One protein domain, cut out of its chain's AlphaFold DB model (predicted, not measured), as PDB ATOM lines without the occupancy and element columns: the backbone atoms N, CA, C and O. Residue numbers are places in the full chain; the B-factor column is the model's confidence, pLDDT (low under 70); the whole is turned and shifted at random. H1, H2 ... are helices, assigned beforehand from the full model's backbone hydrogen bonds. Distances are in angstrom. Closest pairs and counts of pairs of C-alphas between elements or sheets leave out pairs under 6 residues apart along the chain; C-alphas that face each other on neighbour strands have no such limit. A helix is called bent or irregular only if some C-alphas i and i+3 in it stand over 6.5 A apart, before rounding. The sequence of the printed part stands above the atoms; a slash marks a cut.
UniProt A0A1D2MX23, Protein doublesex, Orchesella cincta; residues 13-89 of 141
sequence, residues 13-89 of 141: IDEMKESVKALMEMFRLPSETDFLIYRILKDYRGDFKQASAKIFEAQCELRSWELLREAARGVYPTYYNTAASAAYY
ATOM      1  N   ILE A  13     -37.105  15.636 -22.152       77.75
ATOM      2  CA  ILE A  13     -35.981  15.385 -21.243       77.75
ATOM      3  C   ILE A  13     -34.743  16.182 -21.675       77.75
ATOM      4  O   ILE A  13     -34.033  16.709 -20.818       77.75
ATOM      5  N   ASP A  14     -34.492  16.291 -22.978       83.25
ATOM      6  CA  ASP A  14     -33.357  17.035 -23.525       83.25
ATOM      7  C   ASP A  14     -33.575  18.548 -23.395       83.25
ATOM      8  O   ASP A  14     -32.664  19.257 -22.974       83.25
ATOM      9  N   GLU A  15     -34.805  19.026 -23.611       85.56
ATOM     10  CA  GLU A  15     -35.191  20.426 -23.359       85.56
ATOM     11  C   GLU A  15     -34.982  20.834 -21.891       85.56
ATOM     12  O   GLU A  15     -34.477  21.921 -21.592       85.56
ATOM     13  N   MET A  16     -35.319  19.942 -20.953       86.88
ATOM     14  CA  MET A  16     -35.110  20.184 -19.525       86.88
ATOM     15  C   MET A  16     -33.620  20.216 -19.165       86.88
ATOM     16  O   MET A  16     -33.191  21.086 -18.408       86.88
ATOM     17  N   LYS A  17     -32.811  19.297 -19.706       89.31
ATOM     18  CA  LYS A  17     -31.354  19.283 -19.476       89.31
ATOM     19  C   LYS A  17     -30.680  20.540 -20.018       89.31
ATOM     20  O   LYS A  17     -29.795  21.079 -19.357       89.31
ATOM     21  N   GLU A  18     -31.112  21.012 -21.182       91.31
ATOM     22  CA  GLU A  18     -30.594  22.244 -21.773       91.31
ATOM     23  C   GLU A  18     -30.957  23.462 -20.915       91.31
ATOM     24  O   GLU A  18     -30.103  24.294 -20.608       91.31
ATOM     25  N   SER A  19     -32.191  23.502 -20.406       91.19
ATOM     26  CA  SER A  19     -32.642  24.546 -19.477       91.19
ATOM     27  C   SER A  19     -31.844  24.554 -18.168       91.19
ATOM     28  O   SER A  19     -31.514  25.622 -17.651       91.19
ATOM     29  N   VAL A  20     -31.493  23.374 -17.636       92.19
ATOM     30  CA  VAL A  20     -30.627  23.249 -16.451       92.19
ATOM     31  C   VAL A  20     -29.241  23.815 -16.732       92.19
ATOM     32  O   VAL A  20     -28.765  24.644 -15.957       92.19
ATOM     33  N   LYS A  21     -28.608  23.416 -17.842       92.75
ATOM     34  CA  LYS A  21     -27.284  23.930 -18.226       92.75
ATOM     35  C   LYS A  21     -27.295  25.447 -18.378       92.75
ATOM     36  O   LYS A  21     -26.455  26.115 -17.781       92.75
ATOM     37  N   ALA A  22     -28.286  25.989 -19.083       93.44
ATOM     38  CA  ALA A  22     -28.426  27.426 -19.288       93.44
ATOM     39  C   ALA A  22     -28.572  28.198 -17.963       93.44
ATOM     40  O   ALA A  22     -27.951  29.248 -17.789       93.44
ATOM     41  N   LEU A  23     -29.339  27.677 -16.993       92.31
ATOM     42  CA  LEU A  23     -29.432  28.290 -15.661       92.31
ATOM     43  C   LEU A  23     -28.113  28.203 -14.886       92.31
ATOM     44  O   LEU A  23     -27.720  29.186 -14.253       92.31
ATOM     45  N   MET A  24     -27.426  27.058 -14.928       93.62
ATOM     46  CA  MET A  24     -26.135  26.917 -14.250       93.62
ATOM     47  C   MET A  24     -25.091  27.883 -14.809       93.62
ATOM     48  O   MET A  24     -24.379  28.519 -14.033       93.62
ATOM     49  N   GLU A  25     -25.023  28.035 -16.132       93.44
ATOM     50  CA  GLU A  25     -24.102  28.973 -16.780       93.44
ATOM     51  C   GLU A  25     -24.436  30.426 -16.435       93.44
ATOM     52  O   GLU A  25     -23.543  31.196 -16.071       93.44
ATOM     53  N   MET A  26     -25.721  30.793 -16.472       92.25
ATOM     54  CA  MET A  26     -26.173  32.151 -16.166       92.25
ATOM     55  C   MET A  26     -25.792  32.590 -14.747       92.25
ATOM     56  O   MET A  26     -25.336  33.717 -14.550       92.25
ATOM     57  N   PHE A  27     -25.937  31.699 -13.765       92.19
ATOM     58  CA  PHE A  27     -25.587  31.978 -12.370       92.19
ATOM     59  C   PHE A  27     -24.159  31.557 -11.996       92.19
ATOM     60  O   PHE A  27     -23.771  31.710 -10.836       92.19
ATOM     61  N   ARG A  28     -23.368  31.062 -12.961       92.56
ATOM     62  CA  ARG A  28     -21.999  30.542 -12.769       92.56
ATOM     63  C   ARG A  28     -21.906  29.546 -11.614       92.56
ATOM     64  O   ARG A  28     -21.013  29.629 -10.769       92.56
ATOM     65  N   LEU A  29     -22.870  28.635 -11.563       89.25
ATOM     66  CA  LEU A  29     -22.988  27.659 -10.494       89.25
ATOM     67  C   LEU A  29     -22.054  26.468 -10.729       89.25
ATOM     68  O   LEU A  29     -21.814  26.086 -11.877       89.25
ATOM     69  N   PRO A  30     -21.529  25.868  -9.652       90.69
ATOM     70  CA  PRO A  30     -20.697  24.682  -9.757       90.69
ATOM     71  C   PRO A  30     -21.544  23.472 -10.181       90.69
ATOM     72  O   PRO A  30     -22.733  23.379  -9.856       90.69
ATOM     73  N   SER A  31     -20.937  22.542 -10.923       87.19
ATOM     74  CA  SER A  31     -21.635  21.410 -11.555       87.19
ATOM     75  C   SER A  31     -22.355  20.491 -10.572       87.19
ATOM     76  O   SER A  31     -23.350  19.868 -10.918       87.19
ATOM     77  N   GLU A  32     -21.890  20.445  -9.328       91.06
ATOM     78  CA  GLU A  32     -22.446  19.658  -8.234       91.06
ATOM     79  C   GLU A  32     -23.846  20.131  -7.819       91.06
ATOM     80  O   GLU A  32     -24.513  19.450  -7.052       91.06
ATOM     81  N   THR A  33     -24.295  21.298  -8.292       89.81
ATOM     82  CA  THR A  33     -25.614  21.870  -7.972       89.81
ATOM     83  C   THR A  33     -26.666  21.634  -9.059       89.81
ATOM     84  O   THR A  33     -27.796  22.117  -8.940       89.81
ATOM     85  N   ASP A  34     -26.338  20.855 -10.092       90.19
ATOM     86  CA  ASP A  34     -27.227  20.534 -11.213       90.19
ATOM     87  C   ASP A  34     -28.589  19.975 -10.766       90.19
ATOM     88  O   ASP A  34     -29.640  20.391 -11.265       90.19
ATOM     89  N   PHE A  35     -28.594  19.103  -9.760       92.19
ATOM     90  CA  PHE A  35     -29.796  18.486  -9.212       92.19
ATOM     91  C   PHE A  35     -30.724  19.506  -8.538       92.19
ATOM     92  O   PHE A  35     -31.948  19.351  -8.593       92.19
ATOM     93  N   LEU A  36     -30.168  20.563  -7.932       92.12
ATOM     94  CA  LEU A  36     -30.945  21.646  -7.326       92.12
ATOM     95  C   LEU A  36     -31.621  22.476  -8.411       92.12
ATOM     96  O   LEU A  36     -32.815  22.754  -8.315       92.12
ATOM     97  N   ILE A  37     -30.889  22.810  -9.472       93.06
ATOM     98  CA  ILE A  37     -31.432  23.559 -10.608       93.06
ATOM     99  C   ILE A  37     -32.508  22.756 -11.331       93.06
ATOM    100  O   ILE A  37     -33.582  23.286 -11.618       93.06
ATOM    101  N   TYR A  38     -32.274  21.460 -11.543       92.31
ATOM    102  CA  TYR A  38     -33.285  20.556 -12.078       92.31
ATOM    103  C   TYR A  38     -34.538  20.531 -11.197       92.31
ATOM    104  O   TYR A  38     -35.660  20.577 -11.708       92.31
ATOM    105  N   ARG A  39     -34.372  20.492  -9.869       93.19
ATOM    106  CA  ARG A  39     -35.510  20.497  -8.946       93.19
ATOM    107  C   ARG A  39     -36.292  21.806  -9.002       93.19
ATOM    108  O   ARG A  39     -37.516  21.751  -9.091       93.19
ATOM    109  N   ILE A  40     -35.604  22.945  -9.011       92.31
ATOM    110  CA  ILE A  40     -36.225  24.267  -9.133       92.31
ATOM    111  C   ILE A  40     -37.016  24.342 -10.441       92.31
ATOM    112  O   ILE A  40     -38.211  24.627 -10.417       92.31
ATOM    113  N   LEU A  41     -36.400  24.008 -11.579       92.44
ATOM    114  CA  LEU A  41     -37.098  23.995 -12.866       92.44
ATOM    115  C   LEU A  41     -38.312  23.064 -12.851       92.44
ATOM    116  O   LEU A  41     -39.364  23.434 -13.364       92.44
ATOM    117  N   LYS A  42     -38.213  21.890 -12.222       91.62
ATOM    118  CA  LYS A  42     -39.345  20.969 -12.076       91.62
ATOM    119  C   LYS A  42     -40.492  21.581 -11.267       91.62
ATOM    120  O   LYS A  42     -41.647  21.445 -11.674       91.62
ATOM    121  N   ASP A  43     -40.190  22.258 -10.162       92.44
ATOM    122  CA  ASP A  43     -41.196  22.911  -9.316       92.44
ATOM    123  C   ASP A  43     -41.875  24.084 -10.060       92.44
ATOM    124  O   ASP A  43     -43.082  24.289  -9.922       92.44
ATOM    125  N   TYR A  44     -41.147  24.757 -10.959       92.25
ATOM    126  CA  TYR A  44     -41.677  25.766 -11.890       92.25
ATOM    127  C   TYR A  44     -42.183  25.191 -13.227       92.25
ATOM    128  O   TYR A  44     -42.418  25.941 -14.171       92.25
ATOM    129  N   ARG A  45     -42.386  23.868 -13.335       88.38
ATOM    130  CA  ARG A  45     -42.892  23.184 -14.548       88.38
ATOM    131  C   ARG A  45     -42.096  23.483 -15.831       88.38
ATOM    132  O   ARG A  45     -42.658  23.472 -16.921       88.38
ATOM    133  N   GLY A  46     -40.801  23.746 -15.704       81.19
ATOM    134  CA  GLY A  46     -39.918  24.117 -16.809       81.19
ATOM    135  C   GLY A  46     -39.960  25.602 -17.189       81.19
ATOM    136  O   GLY A  46     -39.319  25.977 -18.168       81.19
ATOM    137  N   ASP A  47     -40.666  26.464 -16.445       89.81
ATOM    138  CA  ASP A  47     -40.638  27.912 -16.682       89.81
ATOM    139  C   ASP A  47     -39.285  28.502 -16.262       89.81
ATOM    140  O   ASP A  47     -39.032  28.841 -15.101       89.81
ATOM    141  N   PHE A  48     -38.408  28.637 -17.253       90.44
ATOM    142  CA  PHE A  48     -37.068  29.187 -17.102       90.44
ATOM    143  C   PHE A  48     -37.071  30.615 -16.535       90.44
ATOM    144  O   PHE A  48     -36.212  30.963 -15.720       90.44
ATOM    145  N   LYS A  49     -38.030  31.462 -16.935       92.56
ATOM    146  CA  LYS A  49     -38.060  32.875 -16.521       92.56
ATOM    147  C   LYS A  49     -38.446  33.009 -15.056       92.56
ATOM    148  O   LYS A  49     -37.824  33.782 -14.333       92.56
ATOM    149  N   GLN A  50     -39.433  32.242 -14.603       93.06
ATOM    150  CA  GLN A  50     -39.819  32.258 -13.191       93.06
ATOM    151  C   GLN A  50     -38.743  31.640 -12.299       93.06
ATOM    152  O   GLN A  50     -38.388  32.227 -11.275       93.06
ATOM    153  N   ALA A  51     -38.171  30.505 -12.713       92.38
ATOM    154  CA  ALA A  51     -37.094  29.851 -11.977       92.38
ATOM    155  C   ALA A  51     -35.877  30.778 -11.809       92.38
ATOM    156  O   ALA A  51     -35.373  30.950 -10.697       92.38
ATOM    157  N   SER A  52     -35.439  31.425 -12.892       92.88
ATOM    158  CA  SER A  52     -34.323  32.376 -12.856       92.88
ATOM    159  C   SER A  52     -34.622  33.612 -12.012       92.88
ATOM    160  O   SER A  52     -33.788  33.993 -11.191       92.88
ATOM    161  N   ALA A  53     -35.812  34.202 -12.145       94.12
ATOM    162  CA  ALA A  53     -36.216  35.336 -11.321       94.12
ATOM    163  C   ALA A  53     -36.173  34.991  -9.825       94.12
ATOM    164  O   ALA A  53     -35.664  35.781  -9.031       94.12
ATOM    165  N   LYS A  54     -36.627  33.788  -9.443       91.31
ATOM    166  CA  LYS A  54     -36.608  33.355  -8.042       91.31
ATOM    167  C   LYS A  54     -35.192  33.138  -7.505       91.31
ATOM    168  O   LYS A  54     -34.909  33.515  -6.371       91.31
ATOM    169  N   ILE A  55     -34.299  32.559  -8.310       92.06
ATOM    170  CA  ILE A  55     -32.889  32.391  -7.926       92.06
ATOM    171  C   ILE A  55     -32.232  33.762  -7.723       92.06
ATOM    172  O   ILE A  55     -31.541  33.973  -6.726       92.06
ATOM    173  N   PHE A  56     -32.479  34.707  -8.632       93.75
ATOM    174  CA  PHE A  56     -31.942  36.060  -8.526       93.75
ATOM    175  C   PHE A  56     -32.464  36.797  -7.285       93.75
ATOM    176  O   PHE A  56     -31.678  37.377  -6.537       93.75
ATOM    177  N   GLU A  57     -33.770  36.726  -7.022       92.12
ATOM    178  CA  GLU A  57     -34.389  37.298  -5.821       92.12
ATOM    179  C   GLU A  57     -33.730  36.759  -4.542       92.12
ATOM    180  O   GLU A  57     -33.320  37.543  -3.687       92.12
ATOM    181  N   ALA A  58     -33.535  35.439  -4.451       88.19
ATOM    182  CA  ALA A  58     -32.887  34.810  -3.302       88.19
ATOM    183  C   ALA A  58     -31.428  35.268  -3.117       88.19
ATOM    184  O   ALA A  58     -30.988  35.496  -1.988       88.19
ATOM    185  N   GLN A  59     -30.673  35.452  -4.206       88.00
ATOM    186  CA  GLN A  59     -29.310  35.989  -4.138       88.00
ATOM    187  C   GLN A  59     -29.288  37.441  -3.645       88.00
ATOM    188  O   GLN A  59     -28.435  37.804  -2.830       88.00
ATOM    189  N   CYS A  60     -30.222  38.272  -4.112       87.94
ATOM    190  CA  CYS A  60     -30.362  39.650  -3.644       87.94
ATOM    191  C   CYS A  60     -30.730  39.708  -2.160       87.94
ATOM    192  O   CYS A  60     -30.136  40.495  -1.418       87.94
ATOM    193  N   GLU A  61     -31.665  38.867  -1.722       82.31
ATOM    194  CA  GLU A  61     -32.087  38.801  -0.326       82.31
ATOM    195  C   GLU A  61     -30.919  38.385   0.575       82.31
ATOM    196  O   GLU A  61     -30.580  39.119   1.508       82.31
ATOM    197  N   LEU A  62     -30.227  37.288   0.243       82.56
ATOM    198  CA  LEU A  62     -29.050  36.825   0.984       82.56
ATOM    199  C   LEU A  62     -27.978  37.919   1.079       82.56
ATOM    200  O   LEU A  62     -27.490  38.224   2.166       82.56
ATOM    201  N   ARG A  63     -27.664  38.572  -0.045       84.25
ATOM    202  CA  ARG A  63     -26.683  39.663  -0.080       84.25
ATOM    203  C   ARG A  63     -27.102  40.843   0.794       84.25
ATOM    204  O   ARG A  63     -26.252  41.449   1.442       84.25
ATOM    205  N   SER A  64     -28.386  41.197   0.818       76.94
ATOM    206  CA  SER A  64     -28.875  42.300   1.653       76.94
ATOM    207  C   SER A  64     -28.729  41.991   3.147       76.94
ATOM    208  O   SER A  64     -28.263  42.847   3.904       76.94
ATOM    209  N   TRP A  65     -29.009  40.747   3.551       76.56
ATOM    210  CA  TRP A  65     -28.764  40.264   4.908       76.56
ATOM    211  C   TRP A  65     -27.282  40.303   5.277       76.56
ATOM    212  O   TRP A  65     -26.941  40.775   6.362       76.56
ATOM    213  N   GLU A  66     -26.393  39.871   4.382       75.94
ATOM    214  CA  GLU A  66     -24.942  39.916   4.599       75.94
ATOM    215  C   GLU A  66     -24.398  41.346   4.723       75.94
ATOM    216  O   GLU A  66     -23.541  41.613   5.568       75.94
ATOM    217  N   LEU A  67     -24.916  42.289   3.932       78.56
ATOM    218  CA  LEU A  67     -24.532  43.700   4.022       78.56
ATOM    219  C   LEU A  67     -24.969  44.320   5.350       78.56
ATOM    220  O   LEU A  67     -24.176  45.002   6.001       78.56
ATOM    221  N   LEU A  68     -26.207  44.055   5.776       78.44
ATOM    222  CA  LEU A  68     -26.703  44.498   7.079       78.44
ATOM    223  C   LEU A  68     -25.852  43.917   8.211       78.44
ATOM    224  O   LEU A  68     -25.477  44.620   9.149       78.44
ATOM    225  N   ARG A  69     -25.511  42.637   8.090       74.06
ATOM    226  CA  ARG A  69     -24.604  41.917   8.977       74.06
ATOM    227  C   ARG A  69     -23.238  42.601   9.091       74.06
ATOM    228  O   ARG A  69     -22.783  42.867  10.203       74.06
ATOM    229  N   GLU A  70     -22.582  42.898   7.974       75.62
ATOM    230  CA  GLU A  70     -21.264  43.541   7.987       75.62
ATOM    231  C   GLU A  70     -21.334  44.978   8.522       75.62
ATOM    232  O   GLU A  70     -20.472  45.382   9.305       75.62
ATOM    233  N   ALA A  71     -22.394  45.724   8.195       78.25
ATOM    234  CA  ALA A  71     -22.635  47.049   8.763       78.25
ATOM    235  C   ALA A  71     -22.811  46.987  10.290       78.25
ATOM    236  O   ALA A  71     -22.207  47.772  11.025       78.25
ATOM    237  N   ALA A  72     -23.577  46.013  10.789       72.12
ATOM    238  CA  ALA A  72     -23.789  45.812  12.217       72.12
ATOM    239  C   ALA A  72     -22.508  45.374  12.946       72.12
ATOM    240  O   ALA A  72     -22.293  45.789  14.084       72.12
ATOM    241  N   ARG A  73     -21.619  44.603  12.300       69.06
ATOM    242  CA  ARG A  73     -20.322  44.201  12.874       69.06
ATOM    243  C   ARG A  73     -19.442  45.401  13.237       69.06
ATOM    244  O   ARG A  73     -18.752  45.352  14.253       69.06
ATOM    245  N   GLY A  74     -19.483  46.472  12.443       68.31
ATOM    246  CA  GLY A  74     -18.721  47.699  12.702       68.31
ATOM    247  C   GLY A  74     -19.265  48.551  13.854       68.31
ATOM    248  O   GLY A  74     -18.498  49.256  14.503       68.31
ATOM    249  N   VAL A  75     -20.572  48.473  14.129       68.12
ATOM    250  CA  VAL A  75     -21.248  49.303  15.144       68.12
ATOM    251  C   VAL A  75     -21.441  48.550  16.468       68.12
ATOM    252  O   VAL A  75     -21.336  49.147  17.537       68.12
ATOM    253  N   TYR A  76     -21.665  47.233  16.418       56.50
ATOM    254  CA  TYR A  76     -21.947  46.381  17.580       56.50
ATOM    255  C   TYR A  76     -21.157  45.055  17.533       56.50
ATOM    256  O   TYR A  76     -21.742  43.974  17.403       56.50
ATOM    257  N   PRO A  77     -19.819  45.096  17.674       58.06
ATOM    258  CA  PRO A  77     -18.960  43.917  17.517       58.06
ATOM    259  C   PRO A  77     -19.248  42.792  18.530       58.06
ATOM    260  O   PRO A  77     -19.119  41.612  18.204       58.06
ATOM    261  N   THR A  78     -19.687  43.127  19.747       55.94
ATOM    262  CA  THR A  78     -20.005  42.162  20.819       55.94
ATOM    263  C   THR A  78     -21.295  41.376  20.580       55.94
ATOM    264  O   THR A  78     -21.343  40.185  20.888       55.94
ATOM    265  N   TYR A  79     -22.314  42.004  19.987       52.97
ATOM    266  CA  TYR A  79     -23.553  41.323  19.587       52.97
ATOM    267  C   TYR A  79     -23.332  40.420  18.378       52.97
ATOM    268  O   TYR A  79     -23.981  39.388  18.248       52.97
ATOM    269  N   TYR A  80     -22.394  40.781  17.501       51.00
ATOM    270  CA  TYR A  80     -22.188  40.049  16.260       51.00
ATOM    271  C   TYR A  80     -21.546  38.676  16.474       51.00
ATOM    272  O   TYR A  80     -21.974  37.698  15.871       51.00
ATOM    273  N   ASN A  81     -20.585  38.564  17.395       52.78
ATOM    274  CA  ASN A  81     -19.969  37.272  17.722       52.78
ATOM    275  C   ASN A  81     -20.940  36.285  18.398       52.78
ATOM    276  O   ASN A  81     -20.760  35.078  18.276       52.78
ATOM    277  N   THR A  82     -21.976  36.775  19.085       48.91
ATOM    278  CA  THR A  82     -22.967  35.935  19.781       48.91
ATOM    279  C   THR A  82     -24.223  35.679  18.941       48.91
ATOM    280  O   THR A  82     -24.701  34.548  18.903       48.91
ATOM    281  N   ALA A  83     -24.719  36.665  18.189       48.88
ATOM    282  CA  ALA A  83     -25.866  36.500  17.291       48.88
ATOM    283  C   ALA A  83     -25.513  35.738  16.002       48.88
ATOM    284  O   ALA A  83     -26.339  34.970  15.513       48.88
ATOM    285  N   ALA A  84     -24.281  35.860  15.482       46.78
ATOM    286  CA  ALA A  84     -23.834  35.020  14.367       46.78
ATOM    287  C   ALA A  84     -23.811  33.534  14.759       46.78
ATOM    288  O   ALA A  84     -24.202  32.698  13.955       46.78
ATOM    289  N   SER A  85     -23.462  33.198  16.008       44.06
ATOM    290  CA  SER A  85     -23.559  31.822  16.522       44.06
ATOM    291  C   SER A  85     -25.002  31.301  16.566       44.06
ATOM    292  O   SER A  85     -25.202  30.093  16.465       44.06
ATOM    293  N   ALA A  86     -25.995  32.179  16.736       47.06
ATOM    294  CA  ALA A  86     -27.405  31.800  16.821       47.06
ATOM    295  C   ALA A  86     -28.087  31.743  15.442       47.06
ATOM    296  O   ALA A  86     -28.919  30.875  15.214       47.06
ATOM    297  N   ALA A  87     -27.707  32.609  14.496       47.94
ATOM    298  CA  ALA A  87     -28.306  32.641  13.158       47.94
ATOM    299  C   ALA A  87     -27.935  31.426  12.281       47.94
ATOM    300  O   ALA A  87     -28.692  31.077  11.378       47.94
ATOM    301  N   TYR A  88     -26.816  30.745  12.565       43.03
ATOM    302  CA  TYR A  88     -26.474  29.455  11.941       43.03
ATOM    303  C   TYR A  88     -27.248  28.261  12.533       43.03
ATOM    304  O   TYR A  88     -27.213  27.173  11.962       43.03
ATOM    305  N   TYR A  89     -27.967  28.448  13.643       39.06
ATOM    306  CA  TYR A  89     -28.840  27.444  14.249       39.06
ATOM    307  C   TYR A  89     -30.301  27.826  13.992       39.06
ATOM    308  O   TYR A  89     -30.989  28.379  14.845       39.06
TER     309      TYR A  89
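What this domain is: This is residues 13 to 89 of the 141 residues of the protein "Protein doublesex" of Orchesella cincta (UniProt A0A1D2MX23). Two short helices, H1 and H2, cross each other and pack at the first end of one long helix, H3, while a fourth, H4, folds back at its far end as the short arm of a helical hairpin. H3 makes the length, and its residues 60 to 68 stand free between the two ends. The printed part has 77 residues with four named helices, in the order H1, H2, H3, H4, and no named strand: all helix. It is only just loose, close to extended, with a radius of gyration of the C-alphas of 17.0 A and spans of 53 by 20 by 20 A.

How they stand to each other: H1, residues 13 to 26, touches H2, residues 31 to 43, at a steep tilt of 61 degrees, opposite ways; their closest C-alphas, of Val 20 and Tyr 38, are 5.8 A apart. H3, residues 48 to 75, only just touches H1, with 3 pairs of C-alphas within 8 A, the closest those of Ser 19 and Phe 48 at 6.8 A; the tilt is a shallow 29 degrees, the same way. H2 and H3 also only just touch, with 3 such pairs, the closest those of Leu 41 and Ala 51 at 5.9 A, at a steep tilt of 62 degrees. H3, with residues 69 to 73 alone, touches H4, residues 77 to 87, and the two form a hairpin: the closest C-alphas, of Arg 73 and Tyr 80, are 5.7 A apart, at a shallow tilt of 34.7 degrees, only just short of steep. H4 is apart from H1 and H2. Every O i to N i+4 pair is within hydrogen-bond range in H1, against 7 of 9 in H2, 23 of 24 in H3 and 5 of 7 in H4.

Where its parts are: H1 begins at C-alpha 13 (-35.981, 15.385, -21.243) and is 20.1 A long. H2, 19.7 A, is irregular: C-alphas 32 and 35 are 7.5 A apart. H3 runs 41.2 A from C-alpha 48 (-37.068, 29.187, -17.102). H4, 15.3 A, ends at C-alpha 87 (-28.306, 32.641, 13.158).

The domain as a whole: The C-alphas farthest apart, of Asp 14 and Thr 78, are 52.7 A apart. The printed part has no cut, and its three links are tight. The model's pLDDT is under 70 in residues 73 to 89.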